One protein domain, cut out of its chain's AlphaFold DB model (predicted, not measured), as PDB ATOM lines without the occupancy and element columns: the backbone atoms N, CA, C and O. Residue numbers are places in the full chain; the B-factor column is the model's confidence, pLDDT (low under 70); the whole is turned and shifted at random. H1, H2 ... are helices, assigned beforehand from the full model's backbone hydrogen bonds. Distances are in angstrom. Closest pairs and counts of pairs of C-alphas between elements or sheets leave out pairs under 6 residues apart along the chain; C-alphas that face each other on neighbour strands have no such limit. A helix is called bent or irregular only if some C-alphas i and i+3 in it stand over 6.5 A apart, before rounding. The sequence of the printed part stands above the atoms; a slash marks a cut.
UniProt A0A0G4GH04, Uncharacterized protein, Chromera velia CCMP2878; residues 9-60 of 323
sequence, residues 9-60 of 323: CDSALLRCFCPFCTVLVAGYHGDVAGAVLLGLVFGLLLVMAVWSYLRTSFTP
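What this domain is: This is residues 9 to 60 of the 323 residues of an uncharacterized protein of Chromera velia CCMP2878 (UniProt A0A0G4GH04). Two helices make an open V: the long, straight H2 is one arm, the shorter, uneven H1 is the other, and they come near each other where H1 ends and H2 begins, beside the loop that joins them. Most of H2, residues 40 to 58, sticks out free, and so does the first part of H1, residues 12 to 17. The printed part has 52 residues with two named helices, H1 then H2, and no named strand; its class is all helix. It is only just loose, close to extended, with a radius of gyration of the C-alphas of 14.7 A, and its flat outline spans 47 by 30 by 10 A.

How they stand to each other: H2, residues 32 to 58, is the longest helix. H1, residues 12 to 26, is close to it but not clearly touching, with 1 pair of C-alphas within 8 A. The closest C-alphas, those of Leu 24 and Ala 35, are 7.1 A apart, while the centres are 16.7 A apart. The two helices run opposite ways at a steep tilt of 38 degrees, only just beyond shallow. In H2 every O i to N i+4 pair is within hydrogen-bond range; in H1 7 of 11 are.

Where its parts are: H2 measures 38.2 A from C-alpha 32 at (216.783, 508.655, 297.155) to C-alpha 58 at (192.167, 537.519, 301.343). H1 measures 20.6 A and begins with C-alpha 12 at (190.279, 508.273, 309.265). H1 is irregular: C-alphas 16 and 19 are 7.3 A apart.

The domain as a whole: The two C-alphas farthest apart, those of Gly 30 and Pro 60, are 48.1 A apart. The printed part has no cut, and the link from H1 to H2, five residues, is tight. The mean pLDDT of the printed part is 73.7, and residues 9 to 29 are under 70.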
ATOM      1  N   CYS A   9     198.435 504.672 311.882       53.84
ATOM      2  CA  CYS A   9     197.663 504.733 310.627       53.84
ATOM      3  C   CYS A   9     196.126 504.663 310.759       53.84
ATOM      4  O   CYS A   9     195.435 504.762 309.746       53.84
ATOM      5  N   ASP A  10     195.560 504.507 311.960       55.66
ATOM      6  CA  ASP A  10     194.115 504.238 312.103       55.66
ATOM      7  C   ASP A  10     193.210 505.478 312.150       55.66
ATOM      8  O   ASP A  10     191.984 505.360 312.172       55.66
ATOM      9  N   SER A  11     193.765 506.686 312.098       67.94
ATOM     10  CA  SER A  11     192.953 507.901 312.030       67.94
ATOM     11  C   SER A  11     192.341 508.059 310.631       67.94
ATOM     12  O   SER A  11     193.061 508.175 309.643       67.94
ATOM     13  N   ALA A  12     191.009 508.124 310.532       55.62
ATOM     14  CA  ALA A  12     190.279 508.273 309.265       55.62
ATOM     15  C   ALA A  12     190.736 509.480 308.413       55.62
ATOM     16  O   ALA A  12     190.680 509.425 307.188       55.62
ATOM     17  N   LEU A  13     191.279 510.528 309.044       56.91
ATOM     18  CA  LEU A  13     191.872 511.681 308.356       56.91
ATOM     19  C   LEU A  13     193.180 511.345 307.616       56.91
ATOM     20  O   LEU A  13     193.445 511.916 306.559       56.91
ATOM     21  N   LEU A  14     193.969 510.378 308.104       52.53
ATOM     22  CA  LEU A  14     195.167 509.909 307.402       52.53
ATOM     23  C   LEU A  14     194.822 509.067 306.169       52.53
ATOM     24  O   LEU A  14     195.619 509.018 305.236       52.53
ATOM     25  N   ARG A  15     193.632 508.451 306.108       59.28
ATOM     26  CA  ARG A  15     193.206 507.644 304.949       59.28
ATOM     27  C   ARG A  15     192.968 508.493 303.697       59.28
ATOM     28  O   ARG A  15     193.246 508.021 302.600       59.28
ATOM     29  N   CYS A  16     192.575 509.759 303.845       56.06
ATOM     30  CA  CYS A  16     192.443 510.688 302.716       56.06
ATOM     31  C   CYS A  16     193.796 511.203 302.190       56.06
ATOM     32  O   CYS A  16     193.914 511.489 301.002       56.06
ATOM     33  N   PHE A  17     194.834 511.260 303.034       57.72
ATOM     34  CA  PHE A  17     196.218 511.556 302.618       57.72
ATOM     35  C   PHE A  17     197.025 510.298 302.232       57.72
ATOM     36  O   PHE A  17     198.118 510.393 301.669       57.72
ATOM     37  N   CYS A  18     196.471 509.109 302.487       52.44
ATOM     38  CA  CYS A  18     197.120 507.814 302.316       52.44
ATOM     39  C   CYS A  18     197.583 507.484 300.888       52.44
ATOM     40  O   CYS A  18     198.683 506.946 300.783       52.44
ATOM     41  N   PRO A  19     196.884 507.808 299.775       60.25
ATOM     42  CA  PRO A  19     197.425 507.466 298.458       60.25
ATOM     43  C   PRO A  19     198.733 508.219 298.179       60.25
ATOM     44  O   PRO A  19     199.641 507.663 297.572       60.25
ATOM     45  N   PHE A  20     198.884 509.437 298.706       61.41
ATOM     46  CA  PHE A  20     200.088 510.243 298.520       61.41
ATOM     47  C   PHE A  20     201.259 509.750 299.379       61.41
ATOM     48  O   PHE A  20     202.371 509.600 298.876       61.41
ATOM     49  N   CYS A  21     201.001 509.407 300.646       61.22
ATOM     50  CA  CYS A  21     201.995 508.742 301.494       61.22
ATOM     51  C   CYS A  21     202.385 507.368 300.939       61.22
ATOM     52  O   CYS A  21     203.556 507.015 300.967       61.22
ATOM     53  N   THR A  22     201.436 506.614 300.382       63.16
ATOM     54  CA  THR A  22     201.712 505.297 299.795       63.16
ATOM     55  C   THR A  22     202.535 505.428 298.517       63.16
ATOM     56  O   THR A  22     203.448 504.641 298.333       63.16
ATOM     57  N   VAL A  23     202.310 506.443 297.675       64.31
ATOM     58  CA  VAL A  23     203.148 506.704 296.486       64.31
ATOM     59  C   VAL A  23     204.547 507.198 296.870       64.31
ATOM     60  O   VAL A  23     205.528 506.731 296.295       64.31
ATOM     61  N   LEU A  24     204.671 508.071 297.876       64.44
ATOM     62  CA  LEU A  24     205.976 508.509 298.393       64.44
ATOM     63  C   LEU A  24     206.769 507.363 299.039       64.44
ATOM     64  O   LEU A  24     207.988 507.317 298.903       64.44
ATOM     65  N   VAL A  25     206.089 506.433 299.715       66.50
ATOM     66  CA  VAL A  25     206.722 505.290 300.394       66.50
ATOM     67  C   VAL A  25     206.969 504.116 299.435       66.50
ATOM     68  O   VAL A  25     208.007 503.470 299.533       66.50
ATOM     69  N   ALA A  26     206.080 503.857 298.473       64.62
ATOM     70  CA  ALA A  26     206.224 502.777 297.490       64.62
ATOM     71  C   ALA A  26     207.138 503.155 296.310       64.62
ATOM     72  O   ALA A  26     207.774 502.283 295.729       64.62
ATOM     73  N   GLY A  27     207.279 504.443 295.977       59.97
ATOM     74  CA  GLY A  27     208.301 504.915 295.031       59.97
ATOM     75  C   GLY A  27     209.732 504.837 295.587       59.97
ATOM     76  O   GLY A  27     210.695 505.000 294.844       59.97
ATOM     77  N   TYR A  28     209.879 504.552 296.885       61.06
ATOM     78  CA  TYR A  28     211.131 504.585 297.646       61.06
ATOM     79  C   TYR A  28     211.955 503.285 297.561       61.06
ATOM     80  O   TYR A  28     212.808 503.024 298.409       61.06
ATOM     81  N   HIS A  29     211.737 502.446 296.546       67.12
ATOM     82  CA  HIS A  29     212.493 501.201 296.351       67.12
ATOM     83  C   HIS A  29     213.910 501.436 295.771       67.12
ATOM     84  O   HIS A  29     214.344 500.712 294.880       67.12
ATOM     85  N   GLY A  30     214.650 502.430 296.285       73.56
ATOM     86  CA  GLY A  30     216.108 502.540 296.108       73.56
ATOM     87  C   GLY A  30     216.653 503.859 295.553       73.56
ATOM     88  O   GLY A  30     217.850 504.099 295.692       73.56
ATOM     89  N   ASP A  31     215.823 504.736 294.982       85.44
ATOM     90  CA  ASP A  31     216.280 506.017 294.420       85.44
ATOM     91  C   ASP A  31     215.945 507.205 295.337       85.44
ATOM     92  O   ASP A  31     214.892 507.841 295.250       85.44
ATOM     93  N   VAL A  32     216.881 507.510 296.238       83.19
ATOM     94  CA  VAL A  32     216.783 508.655 297.155       83.19
ATOM     95  C   VAL A  32     216.738 509.981 296.387       83.19
ATOM     96  O   VAL A  32     216.042 510.905 296.810       83.19
ATOM     97  N   ALA A  33     217.435 510.090 295.251       86.56
ATOM     98  CA  ALA A  33     217.468 511.323 294.469       86.56
ATOM     99  C   ALA A  33     216.098 511.608 293.835       86.56
ATOM    100  O   ALA A  33     215.604 512.736 293.923       86.56
ATOM    101  N   GLY A  34     215.453 510.580 293.277       84.25
ATOM    102  CA  GLY A  34     214.089 510.669 292.753       84.25
ATOM    103  C   GLY A  34     213.072 511.084 293.819       84.25
ATOM    104  O   GLY A  34     212.253 511.975 293.578       84.25
ATOM    105  N   ALA A  35     213.165 510.516 295.024       80.06
ATOM    106  CA  ALA A  35     212.276 510.872 296.131       80.06
ATOM    107  C   ALA A  35     212.454 512.330 296.595       80.06
ATOM    108  O   ALA A  35     211.465 513.030 296.827       80.06
ATOM    109  N   VAL A  36     213.699 512.814 296.679       85.31
ATOM    110  CA  VAL A  36     213.990 514.218 297.016       85.31
ATOM    111  C   VAL A  36     213.457 515.159 295.935       85.31
ATOM    112  O   VAL A  36     212.784 516.137 296.263       85.31
ATOM    113  N   LEU A  37     213.695 514.858 294.654       88.25
ATOM    114  CA  LEU A  37     213.193 515.669 293.544       88.25
ATOM    115  C   LEU A  37     211.660 515.739 293.547       88.25
ATOM    116  O   LEU A  37     211.095 516.829 293.448       88.25
ATOM    117  N   LEU A  38     210.985 514.597 293.711       84.44
ATOM    118  CA  LEU A  38     209.526 514.533 293.776       84.44
ATOM    119  C   LEU A  38     208.980 515.321 294.975       84.44
ATOM    120  O   LEU A  38     208.018 516.073 294.820       84.44
ATOM    121  N   GLY A  39     209.615 515.202 296.144       85.50
ATOM    122  CA  GLY A  39     209.257 515.966 297.339       85.50
ATOM    123  C   GLY A  39     209.405 517.477 297.147       85.50
ATOM    124  O   GLY A  39     208.522 518.230 297.554       85.50
ATOM    125  N   LEU A  40     210.470 517.929 296.474       90.69
ATOM    126  CA  LEU A  40     210.679 519.346 296.159       90.69
ATOM    127  C   LEU A  40     209.640 519.879 295.169       90.69
ATOM    128  O   LEU A  40     209.062 520.940 295.407       90.69
ATOM    129  N   VAL A  41     209.374 519.145 294.084       88.00
ATOM    130  CA  VAL A  41     208.350 519.522 293.095       88.00
ATOM    131  C   VAL A  41     206.976 519.588 293.756       88.00
ATOM    132  O   VAL A  41     206.259 520.574 293.591       88.00
ATOM    133  N   PHE A  42     206.624 518.582 294.555       85.00
ATOM    134  CA  PHE A  42     205.363 518.570 295.287       85.00
ATOM    135  C   PHE A  42     205.271 519.712 296.304       85.00
ATOM    136  O   PHE A  42     204.254 520.396 296.355       85.00
ATOM    137  N   GLY A  43     206.333 519.959 297.073       86.94
ATOM    138  CA  GLY A  43     206.387 521.060 298.032       86.94
ATOM    139  C   GLY A  43     206.189 522.419 297.360       86.94
ATOM    140  O   GLY A  43     205.394 523.226 297.836       86.94
ATOM    141  N   LEU A  44     206.833 522.648 296.212       91.50
ATOM    142  CA  LEU A  44     206.634 523.853 295.403       91.50
ATOM    143  C   LEU A  44     205.185 523.991 294.922       91.50
ATOM    144  O   LEU A  44     204.604 525.069 295.049       91.50
ATOM    145  N   LEU A  45     204.587 522.911 294.413       84.38
ATOM    146  CA  LEU A  45     203.184 522.909 293.988       84.38
ATOM    147  C   LEU A  45     202.232 523.181 295.159       84.38
ATOM    148  O   LEU A  45     201.297 523.963 295.007       84.38
ATOM    149  N   LEU A  46     202.489 522.597 296.332       82.50
ATOM    150  CA  LEU A  46     201.689 522.807 297.537       82.50
ATOM    151  C   LEU A  46     201.783 524.259 298.017       82.50
ATOM    152  O   LEU A  46     200.759 524.877 298.294       82.50
ATOM    153  N   VAL A  47     202.992 524.825 298.066       88.69
ATOM    154  CA  VAL A  47     203.205 526.232 298.439       88.69
ATOM    155  C   VAL A  47     202.495 527.159 297.456       88.69
ATOM    156  O   VAL A  47     201.792 528.068 297.888       88.69
ATOM    157  N   MET A  48     202.605 526.906 296.150       87.50
ATOM    158  CA  MET A  48     201.902 527.686 295.128       87.50
ATOM    159  C   MET A  48     200.380 527.567 295.249       87.50
ATOM    160  O   MET A  48     199.683 528.576 295.138       87.50
ATOM    161  N   ALA A  49     199.855 526.369 295.516       84.19
ATOM    162  CA  ALA A  49     198.423 526.138 295.687       84.19
ATOM    163  C   ALA A  49     197.881 526.842 296.937       84.19
ATOM    164  O   ALA A  49     196.887 527.564 296.853       84.19
ATOM    165  N   VAL A  50     198.562 526.694 298.076       82.00
ATOM    166  CA  VAL A  50     198.201 527.376 299.325       82.00
ATOM    167  C   VAL A  50     198.303 528.886 299.146       82.00
ATOM    168  O   VAL A  50     197.373 529.599 299.499       82.00
ATOM    169  N   TRP A  51     199.377 529.389 298.541       88.12
ATOM    170  CA  TRP A  51     199.540 530.819 298.292       88.12
ATOM    171  C   TRP A  51     198.451 531.378 297.374       88.12
ATOM    172  O   TRP A  51     197.877 532.427 297.665       88.12
ATOM    173  N   SER A  52     198.127 530.665 296.293       82.69
ATOM    174  CA  SER A  52     197.031 531.025 295.393       82.69
ATOM    175  C   SER A  52     195.700 531.061 296.142       82.69
ATOM    176  O   SER A  52     194.961 532.035 296.024       82.69
ATOM    177  N   TYR A  53     195.425 530.046 296.962       83.00
ATOM    178  CA  TYR A  53     194.227 529.992 297.792       83.00
ATOM    179  C   TYR A  53     194.166 531.175 298.763       83.00
ATOM    180  O   TYR A  53     193.193 531.922 298.748       83.00
ATOM    181  N   LEU A  54     195.231 531.431 299.528       75.69
ATOM    182  CA  LEU A  54     195.295 532.555 300.464       75.69
ATOM    183  C   LEU A  54     195.109 533.898 299.753       75.69
ATOM    184  O   LEU A  54     194.346 534.740 300.221       75.69
ATOM    185  N   ARG A  55     195.740 534.092 298.590       82.31
ATOM    186  CA  ARG A  55     195.537 535.293 297.768       82.31
ATOM    187  C   ARG A  55     194.074 535.441 297.379       82.31
ATOM    188  O   ARG A  55     193.546 536.537 297.514       82.31
ATOM    189  N   THR A  56     193.404 534.371 296.960       76.25
ATOM    190  CA  THR A  56     191.972 534.433 296.638       76.25
ATOM    191  C   THR A  56     191.091 534.667 297.866       76.25
ATOM    192  O   THR A  56     190.166 535.467 297.790       76.25
ATOM    193  N   SER A  57     191.393 534.050 299.013       73.00
ATOM    194  CA  SER A  57     190.602 534.180 300.244       73.00
ATOM    195  C   SER A  57     190.747 535.542 300.923       73.00
ATOM    196  O   SER A  57     189.812 535.990 301.582       73.00
ATOM    197  N   PHE A  58     191.904 536.193 300.779       77.19
ATOM    198  CA  PHE A  58     192.167 537.519 301.343       77.19
ATOM    199  C   PHE A  58     191.984 538.663 300.349       77.19
ATOM    200  O   PHE A  58     192.064 539.824 300.747       77.19
ATOM    201  N   THR A  59     191.743 538.377 299.066       73.31
ATOM    202  CA  THR A  59     191.327 539.432 298.142       73.31
ATOM    203  C   THR A  59     189.937 539.889 298.586       73.31
ATOM    204  O   THR A  59     189.041 539.048 298.681       73.31
ATOM    205  N   PRO A  60     189.738 541.185 298.901       73.38
ATOM    206  CA  PRO A  60     188.421 541.693 299.249       73.38
ATOM    207  C   PRO A  60     187.437 541.287 298.146       73.38
ATOM    208  O   PRO A  60     187.806 541.410 296.975       73.38
TER     209      PRO A  60